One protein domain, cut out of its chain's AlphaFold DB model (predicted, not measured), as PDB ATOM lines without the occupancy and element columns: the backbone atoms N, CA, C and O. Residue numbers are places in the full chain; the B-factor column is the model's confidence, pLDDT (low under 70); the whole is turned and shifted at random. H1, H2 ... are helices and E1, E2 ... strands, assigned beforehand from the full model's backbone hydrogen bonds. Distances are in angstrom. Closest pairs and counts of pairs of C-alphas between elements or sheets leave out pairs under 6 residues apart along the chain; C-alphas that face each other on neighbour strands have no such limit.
ATOM      1  N   ILE A 264     165.808 157.543 277.859       87.00
ATOM      2  CA  ILE A 264     165.049 157.796 279.088       87.00
ATOM      3  C   ILE A 264     165.025 159.301 279.346       87.00
ATOM      4  O   ILE A 264     166.069 159.948 279.261       87.00
ATOM      5  N   LYS A 265     163.844 159.852 279.650       87.94
ATOM      6  CA  LYS A 265     163.649 161.271 279.999       87.94
ATOM      7  C   LYS A 265     163.348 161.463 281.483       87.94
ATOM      8  O   LYS A 265     163.890 162.379 282.094       87.94
ATOM      9  N   GLU A 266     162.538 160.582 282.067       88.12
ATOM     10  CA  GLU A 266     162.150 160.676 283.475       88.12
ATOM     11  C   GLU A 266     162.327 159.345 284.211       88.12
ATOM     12  O   GLU A 266     161.973 158.269 283.712       88.12
ATOM     13  N   LEU A 267     162.848 159.448 285.431       87.62
ATOM     14  CA  LEU A 267     162.982 158.368 286.397       87.62
ATOM     15  C   LEU A 267     162.243 158.755 287.682       87.62
ATOM     16  O   LEU A 267     162.297 159.903 288.128       87.62
ATOM     17  N   MET A 268     161.593 157.786 288.315       86.62
ATOM     18  CA  MET A 268     160.989 157.953 289.635       86.62
ATOM     19  C   MET A 268     161.682 157.043 290.646       86.62
ATOM     20  O   MET A 268     161.853 155.850 290.399       86.62
ATOM     21  N   LEU A 269     162.097 157.636 291.762       86.75
ATOM     22  CA  LEU A 269     162.757 156.990 292.888       86.75
ATOM     23  C   LEU A 269     161.735 156.678 293.978       86.75
ATOM     24  O   LEU A 269     161.269 157.558 294.684       86.75
ATOM     25  N   TRP A 270     161.419 155.416 294.186       84.75
ATOM     26  CA  TRP A 270     160.573 155.017 295.302       84.75
ATOM     27  C   TRP A 270     161.445 154.847 296.539       84.75
ATOM     28  O   TRP A 270     162.361 154.036 296.510       84.75
ATOM     29  N   THR A 271     161.203 155.616 297.602       81.00
ATOM     30  CA  THR A 271     161.951 155.558 298.871       81.00
ATOM     31  C   THR A 271     161.015 155.797 300.054       81.00
ATOM     32  O   THR A 271     160.108 156.623 299.967       81.00
ATOM     33  N   ASP A 272     161.258 155.104 301.169       71.00
ATOM     34  CA  ASP A 272     160.476 155.227 302.410       71.00
ATOM     35  C   ASP A 272     160.850 156.473 303.236       71.00
ATOM     36  O   ASP A 272     160.175 156.821 304.203       71.00
ATOM     37  N   THR A 273     161.936 157.166 302.873       63.69
ATOM     38  CA  THR A 273     162.393 158.387 303.551       63.69
ATOM     39  C   THR A 273     162.748 159.478 302.544       63.69
ATOM     40  O   THR A 273     163.380 159.201 301.526       63.69
ATOM     41  N   ASN A 274     162.424 160.739 302.862       58.19
ATOM     42  CA  ASN A 274     162.817 161.936 302.089       58.19
ATOM     43  C   ASN A 274     164.337 162.229 302.143       58.19
ATOM     44  O   ASN A 274     164.778 163.326 301.801       58.19
ATOM     45  N   ALA A 275     165.155 161.296 302.640       52.16
ATOM     46  CA  ALA A 275     166.583 161.495 302.821       52.16
ATOM     47  C   ALA A 275     167.330 161.202 301.512       52.16
ATOM     48  O   ALA A 275     167.256 160.100 300.970       52.16
ATOM     49  N   THR A 276     168.099 162.179 301.029       61.56
ATOM     50  CA  THR A 276     169.058 162.006 299.929       61.56
ATOM     51  C   THR A 276     170.160 161.046 300.369       61.56
ATOM     52  O   THR A 276     171.151 161.440 300.988       61.56
ATOM     53  N   THR A 277     169.986 159.758 300.077       68.25
ATOM     54  CA  THR A 277     171.009 158.743 300.330       68.25
ATOM     55  C   THR A 277     172.240 158.999 299.446       68.25
ATOM     56  O   THR A 277     172.120 159.550 298.347       68.25
ATOM     57  N   PRO A 278     173.454 158.619 299.889       74.69
ATOM     58  CA  PRO A 278     174.677 158.782 299.096       74.69
ATOM     59  C   PRO A 278     174.584 158.129 297.705       74.69
ATOM     60  O   PRO A 278     175.120 158.676 296.744       74.69
ATOM     61  N   SER A 279     173.822 157.038 297.569       77.94
ATOM     62  CA  SER A 279     173.525 156.381 296.290       77.94
ATOM     63  C   SER A 279     172.770 157.276 295.299       77.94
ATOM     64  O   SER A 279     173.047 157.228 294.102       77.94
ATOM     65  N   VAL A 280     171.855 158.134 295.768       78.75
ATOM     66  CA  VAL A 280     171.121 159.080 294.905       78.75
ATOM     67  C   VAL A 280     172.050 160.187 294.418       78.75
ATOM     68  O   VAL A 280     172.077 160.478 293.228       78.75
ATOM     69  N   LYS A 281     172.904 160.727 295.297       80.31
ATOM     70  CA  LYS A 281     173.921 161.717 294.901       80.31
ATOM     71  C   LYS A 281     174.930 161.144 293.902       80.31
ATOM     72  O   LYS A 281     175.359 161.842 292.988       80.31
ATOM     73  N   GLN A 282     175.299 159.873 294.054       82.50
ATOM     74  CA  GLN A 282     176.162 159.173 293.101       82.50
ATOM     75  C   GLN A 282     175.472 158.991 291.739       82.50
ATOM     76  O   GLN A 282     176.109 159.183 290.703       82.50
ATOM     77  N   LEU A 283     174.172 158.680 291.732       84.44
ATOM     78  CA  LEU A 283     173.371 158.596 290.511       84.44
ATOM     79  C   LEU A 283     173.255 159.958 289.810       84.44
ATOM     80  O   LEU A 283     173.487 160.042 288.607       84.44
ATOM     81  N   GLU A 284     172.959 161.026 290.555       82.62
ATOM     82  CA  GLU A 284     172.903 162.402 290.041       82.62
ATOM     83  C   GLU A 284     174.243 162.837 289.438       82.62
ATOM     84  O   GLU A 284     174.287 163.397 288.339       82.62
ATOM     85  N   HIS A 285     175.348 162.531 290.125       83.69
ATOM     86  CA  HIS A 285     176.692 162.828 289.638       83.69
ATOM     87  C   HIS A 285     177.034 162.057 288.355       83.69
ATOM     88  O   HIS A 285     177.689 162.610 287.470       83.69
ATOM     89  N   CYS A 286     176.585 160.802 288.239       83.75
ATOM     90  CA  CYS A 286     176.813 159.971 287.058       83.75
ATOM     91  C   CYS A 286     176.002 160.438 285.846       83.75
ATOM     92  O   CYS A 286     176.550 160.544 284.752       83.75
ATOM     93  N   LEU A 287     174.711 160.732 286.041       82.19
ATOM     94  CA  LEU A 287     173.813 161.120 284.952       82.19
ATOM     95  C   LEU A 287     174.160 162.500 284.391       82.19
ATOM     96  O   LEU A 287     174.053 162.685 283.182       82.19
ATOM     97  N   LYS A 288     174.632 163.420 285.253       71.56
ATOM     98  CA  LYS A 288     174.880 164.842 284.956       71.56
ATOM     99  C   LYS A 288     173.618 165.536 284.403       71.56
ATOM    100  O   LYS A 288     172.749 164.927 283.801       71.56
ATOM    101  N   GLN A 289     173.461 166.843 284.630       67.75
ATOM    102  CA  GLN A 289     172.315 167.610 284.087       67.75
ATOM    103  C   GLN A 289     170.921 167.089 284.522       67.75
ATOM    104  O   GLN A 289     169.977 167.025 283.728       67.75
ATOM    105  N   VAL A 290     170.780 166.735 285.799       71.75
ATOM    106  CA  VAL A 290     169.500 166.358 286.410       71.75
ATOM    107  C   VAL A 290     168.778 167.606 286.922       71.75
ATOM    108  O   VAL A 290     169.380 168.435 287.602       71.75
ATOM    109  N   GLN A 291     167.479 167.710 286.642       69.19
ATOM    110  CA  GLN A 291     166.569 168.610 287.344       69.19
ATOM    111  C   GLN A 291     165.687 167.777 288.281       69.19
ATOM    112  O   GLN A 291     164.922 166.912 287.848       69.19
ATOM    113  N   LEU A 292     165.814 168.026 289.583       65.00
ATOM    114  CA  LEU A 292     164.902 167.493 290.593       65.00
ATOM    115  C   LEU A 292     163.637 168.343 290.557       65.00
ATOM    116  O   LEU A 292     163.661 169.500 290.972       65.00
ATOM    117  N   ILE A 293     162.566 167.787 289.992       56.59
ATOM    118  CA  ILE A 293     161.321 168.532 289.775       56.59
ATOM    119  C   ILE A 293     160.405 168.437 291.001       56.59
ATOM    120  O   ILE A 293     159.728 169.411 291.283       56.59
ATOM    121  N   ASP A 294     160.444 167.337 291.767       59.59
ATOM    122  CA  ASP A 294     159.721 167.153 293.042       59.59
ATOM    123  C   ASP A 294     160.276 165.939 293.823       59.59
ATOM    124  O   ASP A 294     160.963 165.111 293.224       59.59
ATOM    125  N   ASN A 295     159.983 165.831 295.135       63.84
ATOM    126  CA  ASN A 295     160.472 164.841 296.131       63.84
ATOM    127  C   ASN A 295     160.394 163.359 295.692       63.84
ATOM    128  O   ASN A 295     159.584 162.636 296.259       63.84
ATOM    129  N   ASN A 296     161.217 162.936 294.716       75.31
ATOM    130  CA  ASN A 296     161.468 161.576 294.187       75.31
ATOM    131  C   ASN A 296     161.458 161.470 292.647       75.31
ATOM    132  O   ASN A 296     161.666 160.384 292.104       75.31
ATOM    133  N   ARG A 297     161.236 162.566 291.913       81.75
ATOM    134  CA  ARG A 297     161.232 162.570 290.444       81.75
ATOM    135  C   ARG A 297     162.522 163.179 289.897       81.75
ATOM    136  O   ARG A 297     162.812 164.355 290.108       81.75
ATOM    137  N   ILE A 298     163.268 162.364 289.161       83.88
ATOM    138  CA  ILE A 298     164.522 162.719 288.501       83.88
ATOM    139  C   ILE A 298     164.195 162.953 287.027       83.88
ATOM    140  O   ILE A 298     163.967 162.004 286.274       83.88
ATOM    141  N   SER A 299     164.145 164.221 286.622       85.12
ATOM    142  CA  SER A 299     163.980 164.591 285.219       85.12
ATOM    143  C   SER A 299     165.336 164.915 284.616       85.12
ATOM    144  O   SER A 299     166.120 165.691 285.170       85.12
ATOM    145  N   LEU A 300     165.640 164.292 283.486       85.06
ATOM    146  CA  LEU A 300     166.855 164.576 282.747       85.06
ATOM    147  C   LEU A 300     166.605 165.797 281.867       85.06
ATOM    148  O   LEU A 300     165.636 165.825 281.107       85.06
ATOM    149  N   THR A 301     167.507 166.783 281.930       81.75
ATOM    150  CA  THR A 301     167.430 167.979 281.065       81.75
ATOM    151  C   THR A 301     167.317 167.573 279.591       81.75
ATOM    152  O   THR A 301     166.602 168.212 278.820       81.75
ATOM    153  N   TYR A 302     167.954 166.455 279.219       82.44
ATOM    154  CA  TYR A 302     167.824 165.837 277.906       82.44
ATOM    155  C   TYR A 302     167.687 164.316 278.010       82.44
ATOM    156  O   TYR A 302     168.324 163.712 278.873       82.44
ATOM    157  N   PRO A 303     166.946 163.662 277.095       86.25
ATOM    158  CA  PRO A 303     166.878 162.209 277.066       86.25
ATOM    159  C   PRO A 303     168.262 161.579 276.859       86.25
ATOM    160  O   PRO A 303     168.995 161.963 275.931       86.25
ATOM    161  N   LEU A 304     168.602 160.601 277.702       86.75
ATOM    162  CA  LEU A 304     169.873 159.865 277.668       86.75
ATOM    163  C   LEU A 304     169.679 158.430 277.154       86.75
ATOM    164  O   LEU A 304     168.627 157.837 277.409       86.75
ATOM    165  N   PRO A 305     170.679 157.842 276.467       86.00
ATOM    166  CA  PRO A 305     170.632 156.445 276.045       86.00
ATOM    167  C   PRO A 305     170.342 155.507 277.216       86.00
ATOM    168  O   PRO A 305     170.951 155.619 278.286       86.00
ATOM    169  N   ARG A 306     169.439 154.539 277.014       85.50
ATOM    170  CA  ARG A 306     169.079 153.563 278.053       85.50
ATOM    171  C   ARG A 306     170.307 152.851 278.613       85.50
ATOM    172  O   ARG A 306     170.421 152.702 279.822       85.50
ATOM    173  N   THR A 307     171.257 152.469 277.764       84.50
ATOM    174  CA  THR A 307     172.511 151.815 278.173       84.50
ATOM    175  C   THR A 307     173.331 152.654 279.158       84.50
ATOM    176  O   THR A 307     173.901 152.106 280.105       84.50
ATOM    177  N   TRP A 308     173.349 153.979 278.994       86.00
ATOM    178  CA  TRP A 308     174.065 154.896 279.882       86.00
ATOM    179  C   TRP A 308     173.368 154.996 281.234       86.00
ATOM    180  O   TRP A 308     173.996 154.816 282.277       86.00
ATOM    181  N   VAL A 309     172.048 155.193 281.217       87.44
ATOM    182  CA  VAL A 309     171.240 155.265 282.440       87.44
ATOM    183  C   VAL A 309     171.339 153.959 283.227       87.44
ATOM    184  O   VAL A 309     171.597 153.990 284.426       87.44
ATOM    185  N   MET A 310     171.237 152.807 282.559       87.12
ATOM    186  CA  MET A 310     171.414 151.492 283.186       87.12
ATOM    187  C   MET A 310     172.798 151.335 283.827       87.12
ATOM    188  O   MET A 310     172.909 150.774 284.917       87.12
ATOM    189  N   SER A 311     173.849 151.844 283.179       86.81
ATOM    190  CA  SER A 311     175.215 151.800 283.713       86.81
ATOM    191  C   SER A 311     175.354 152.664 284.968       86.81
ATOM    192  O   SER A 311     175.898 152.199 285.969       86.81
ATOM    193  N   CYS A 312     174.778 153.870 284.966       87.19
ATOM    194  CA  CYS A 312     174.743 154.735 286.145       87.19
ATOM    195  C   CYS A 312     173.924 154.140 287.302       87.19
ATOM    196  O   CYS A 312     174.354 154.198 288.453       87.19
ATOM    197  N   ILE A 313     172.779 153.514 287.012       87.69
ATOM    198  CA  ILE A 313     171.952 152.825 288.019       87.69
ATOM    199  C   ILE A 313     172.718 151.651 288.642       87.69
ATOM    200  O   ILE A 313     172.729 151.474 289.859       87.69
ATOM    201  N   LYS A 314     173.421 150.864 287.822       87.25
ATOM    202  CA  LYS A 314     174.250 149.758 288.312       87.25
ATOM    203  C   LYS A 314     175.366 150.248 289.242       87.25
ATOM    204  O   LYS A 314     175.668 149.574 290.221       87.25
ATOM    205  N   GLN A 315     175.959 151.409 288.956       85.19
ATOM    206  CA  GLN A 315     176.995 152.013 289.801       85.19
ATOM    207  C   GLN A 315     176.460 152.580 291.119       85.19
ATOM    208  O   GLN A 315     177.173 152.530 292.119       85.19
ATOM    209  N   SER A 316     175.231 153.106 291.139       85.00
ATOM    210  CA  SER A 316     174.612 153.631 292.364       85.00
ATOM    211  C   SER A 316     174.112 152.535 293.311       85.00
ATOM    212  O   SER A 316     173.885 152.799 294.494       85.00
ATOM    213  N   GLY A 317     173.940 151.309 292.803       82.94
ATOM    214  CA  GLY A 317     173.468 150.154 293.568       82.94
ATOM    215  C   GLY A 317     171.958 150.146 293.826       82.94
ATOM    216  O   GLY A 317     171.489 149.328 294.614       82.94
ATOM    217  N   ILE A 318     171.191 151.032 293.179       84.94
ATOM    218  CA  ILE A 318     169.730 151.092 293.314       84.94
ATOM    219  C   ILE A 318     169.100 150.132 292.290       84.94
ATOM    220  O   ILE A 318     169.391 150.248 291.099       84.94
ATOM    221  N   PRO A 319     168.240 149.182 292.691       85.81
ATOM    222  CA  PRO A 319     167.601 148.273 291.747       85.81
ATOM    223  C   PRO A 319     166.602 149.016 290.844       85.81
ATOM    224  O   PRO A 319     165.842 149.872 291.297       85.81
ATOM    225  N   LEU A 320     166.584 148.663 289.556       85.62
ATOM    226  CA  LEU A 320     165.567 149.121 288.607       85.62
ATOM    227  C   LEU A 320     164.430 148.099 288.539       85.62
ATOM    228  O   LEU A 320     164.673 146.912 288.312       85.62
ATOM    229  N   GLN A 321     163.189 148.561 288.667       84.12
ATOM    230  CA  GLN A 321     162.019 147.722 288.443       84.12
ATOM    231  C   GLN A 321     161.882 147.402 286.951       84.12
ATOM    232  O   GLN A 321     161.612 148.274 286.127       84.12
ATOM    233  N   SER A 322     162.077 146.131 286.603       71.88
ATOM    234  CA  SER A 322     161.890 145.605 285.252       71.88
ATOM    235  C   SER A 322     160.838 144.494 285.309       71.88
ATOM    236  O   SER A 322     161.159 143.334 285.561       71.88
ATOM    237  N   GLY A 323     159.562 144.872 285.169       70.06
ATOM    238  CA  GLY A 323     158.400 143.970 285.195       70.06
ATOM    239  C   GLY A 323     157.427 144.197 286.363       70.06
ATOM    240  O   GLY A 323     157.640 145.055 287.220       70.06
ATOM    241  N   ASP A 324     156.361 143.393 286.408       71.38
ATOM    242  CA  ASP A 324     155.205 143.583 287.309       71.38
ATOM    243  C   ASP A 324     155.460 143.210 288.779       71.38
ATOM    244  O   ASP A 324     154.584 143.370 289.628       71.38
ATOM    245  N   LYS A 325     156.646 142.687 289.112       72.44
ATOM    246  CA  LYS A 325     156.978 142.323 290.494       72.44
ATOM    247  C   LYS A 325     157.412 143.572 291.268       72.44
ATOM    248  O   LYS A 325     158.422 144.173 290.895       72.44
ATOM    249  N   PRO A 326     156.697 143.960 292.340       70.38
ATOM    250  CA  PRO A 326     157.084 145.103 293.155       70.38
ATOM    251  C   PRO A 326     158.387 144.798 293.901       70.38
ATOM    252  O   PRO A 326     158.531 143.743 294.522       70.38
ATOM    253  N   LEU A 327     159.344 145.721 293.817       81.69
ATOM    254  CA  LEU A 327     160.579 145.698 294.600       81.69
ATOM    255  C   LEU A 327     160.347 146.414 295.936       81.69
ATOM    256  O   LEU A 327     159.519 147.317 296.030       81.69
ATOM    257  N   SER A 328     161.084 146.027 296.976       79.25
ATOM    258  CA  SER A 328     161.117 146.789 298.227       79.25
ATOM    259  C   SER A 328     161.893 148.098 298.019       79.25
ATOM    260  O   SER A 328     162.985 148.039 297.442       79.25
ATOM    261  N   PRO A 329     161.389 149.256 298.481       78.50
ATOM    262  CA  PRO A 329     162.133 150.514 298.448       78.50
ATOM    263  C   PRO A 329     163.523 150.403 299.119       78.50
ATOM    264  O   PRO A 329     163.658 149.688 300.114       78.50
ATOM    265  N   PRO A 330     164.562 151.102 298.617       81.12
ATOM    266  CA  PRO A 330     164.521 152.033 297.495       81.12
ATOM    267  C   PRO A 330     164.707 151.373 296.115       81.12
ATOM    268  O   PRO A 330     165.611 150.559 295.936       81.12
ATOM    269  N   TYR A 331     163.905 151.762 295.116       85.31
ATOM    270  CA  TYR A 331     164.046 151.302 293.722       85.31
ATOM    271  C   TYR A 331     163.685 152.393 292.704       85.31
ATOM    272  O   TYR A 331     163.022 153.376 293.034       85.31
ATOM    273  N   LEU A 332     164.119 152.223 291.453       86.56
ATOM    274  CA  LEU A 332     163.835 153.148 290.350       86.56
ATOM    275  C   LEU A 332     162.810 152.566 289.372       86.56
ATOM    276  O   LEU A 332     162.828 151.373 289.073       86.56
ATOM    277  N   THR A 333     161.967 153.432 288.814       87.62
ATOM    278  CA  THR A 333     161.075 153.127 287.683       87.62
ATOM    279  C   THR A 333     161.279 154.141 286.568       87.62
ATOM    280  O   THR A 333     161.331 155.341 286.837       87.62
ATOM    281  N   ILE A 334     161.353 153.674 285.321       87.25
ATOM    282  CA  ILE A 334     161.338 154.542 284.137       87.25
ATOM    283  C   ILE A 334     159.895 155.002 283.921       87.25
ATOM    284  O   ILE A 334     159.013 154.166 283.739       87.25
ATOM    285  N   THR A 335     159.647 156.311 283.981       83.81
ATOM    286  CA  THR A 335     158.291 156.873 283.831       83.81
ATOM    287  C   THR A 335     158.042 157.466 282.454       83.81
ATOM    288  O   THR A 335     156.897 157.495 282.009       83.81
ATOM    289  N   GLU A 336     159.091 157.930 281.771       86.12
ATOM    290  CA  GLU A 336     158.983 158.478 280.420       86.12
ATOM    291  C   GLU A 336     160.192 158.070 279.573       86.12
ATOM    292  O   GLU A 336     161.347 158.339 279.925       86.12
ATOM    293  N   GLU A 337     159.902 157.470 278.420       85.62
ATOM    294  CA  GLU A 337     160.859 157.222 277.348       85.62
ATOM    295  C   GLU A 337     160.563 158.151 276.164       85.62
ATOM    296  O   GLU A 337     159.420 158.502 275.872       85.62
ATOM    297  N   SER A 338     161.621 158.583 275.493       83.81
ATOM    298  CA  SER A 338     161.576 159.441 274.320       83.81
ATOM    299  C   SER A 338     162.008 158.640 273.101       83.81
ATOM    300  O   SER A 338     163.115 158.103 273.065       83.81
ATOM    301  N   GLU A 339     161.146 158.612 272.091       78.88
ATOM    302  CA  GLU A 339     161.408 157.983 270.796       78.88
ATOM    303  C   GLU A 339     162.163 158.939 269.852       78.88
ATOM    304  O   GLU A 339     161.952 160.163 269.877       78.88
TER     305      GLU A 339
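Overview. This is residues 264 to 339 of the 598 residues of an uncharacterized protein of Thioploca ingrica (UniProt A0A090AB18). A strongly twisted wall of four antiparallel strands has two helices, H1 and H2, side by side over one face, making two layers. A long loop, residues 317 to 330, joins H2 to edge strand E4. The printed part has 76 residues, with two named helices and four named strands in the order E1, H1, E2, E3, H2, E4; the sheet's order is E2, E3, E1, E4. The class is mixed, and the whole is compact, with a radius of gyration of the C-alphas of 11.4 A and spans of 29 by 26 by 23 A.

Arrangement. Inner strand E1, residues 264 to 270, is the antiparallel neighbour of E4, residues 331 to 338, with N 268 and O 333 within hydrogen-bond range at 2.9 A. E1 also pairs antiparallel with E3, residues 297 to 305, with N 298 and O 267 at 2.8 A. E3 bends by 91 degrees at residue 302. Edge strand E2, residues 290 to 294, forms a hairpin with E3, with N 291 and O 299 at 2.8 A. H1, residues 278 to 287, is over E3 at a height over the sheet of 9.9 A. H2, residues 306 to 316, is on the same face over E1, at 9.2 A. The helices touch, closest at C-alphas 279 and 316, 4.9 A, with a shallow tilt of 27 degrees, opposite ways. E1, H1, E2 and E3, H2, E4 are split strand-helix-strand units, each with another strand between its two, and right-handed crossovers. In both helices every O i to N i+4 pair is within hydrogen-bond range.

Along the chain. E1 begins at C-alpha 264 (165.049, 157.796, 279.088) and spans 17.0 A. E3 spans 18.3 A, H2 15.3 A and H1 14.4 A. E4 spans 21.2 A, ending at C-alpha 338 (161.576, 159.441, 274.320).

Size, cuts and confidence. The C-alphas of Thr 273 and Glu 339, the two farthest apart, are 32.8 A apart. The printed part has no cut. The link from H2 to E4 is long. Residues 273 to 277, 289 and 291 to 295 have pLDDT under 70.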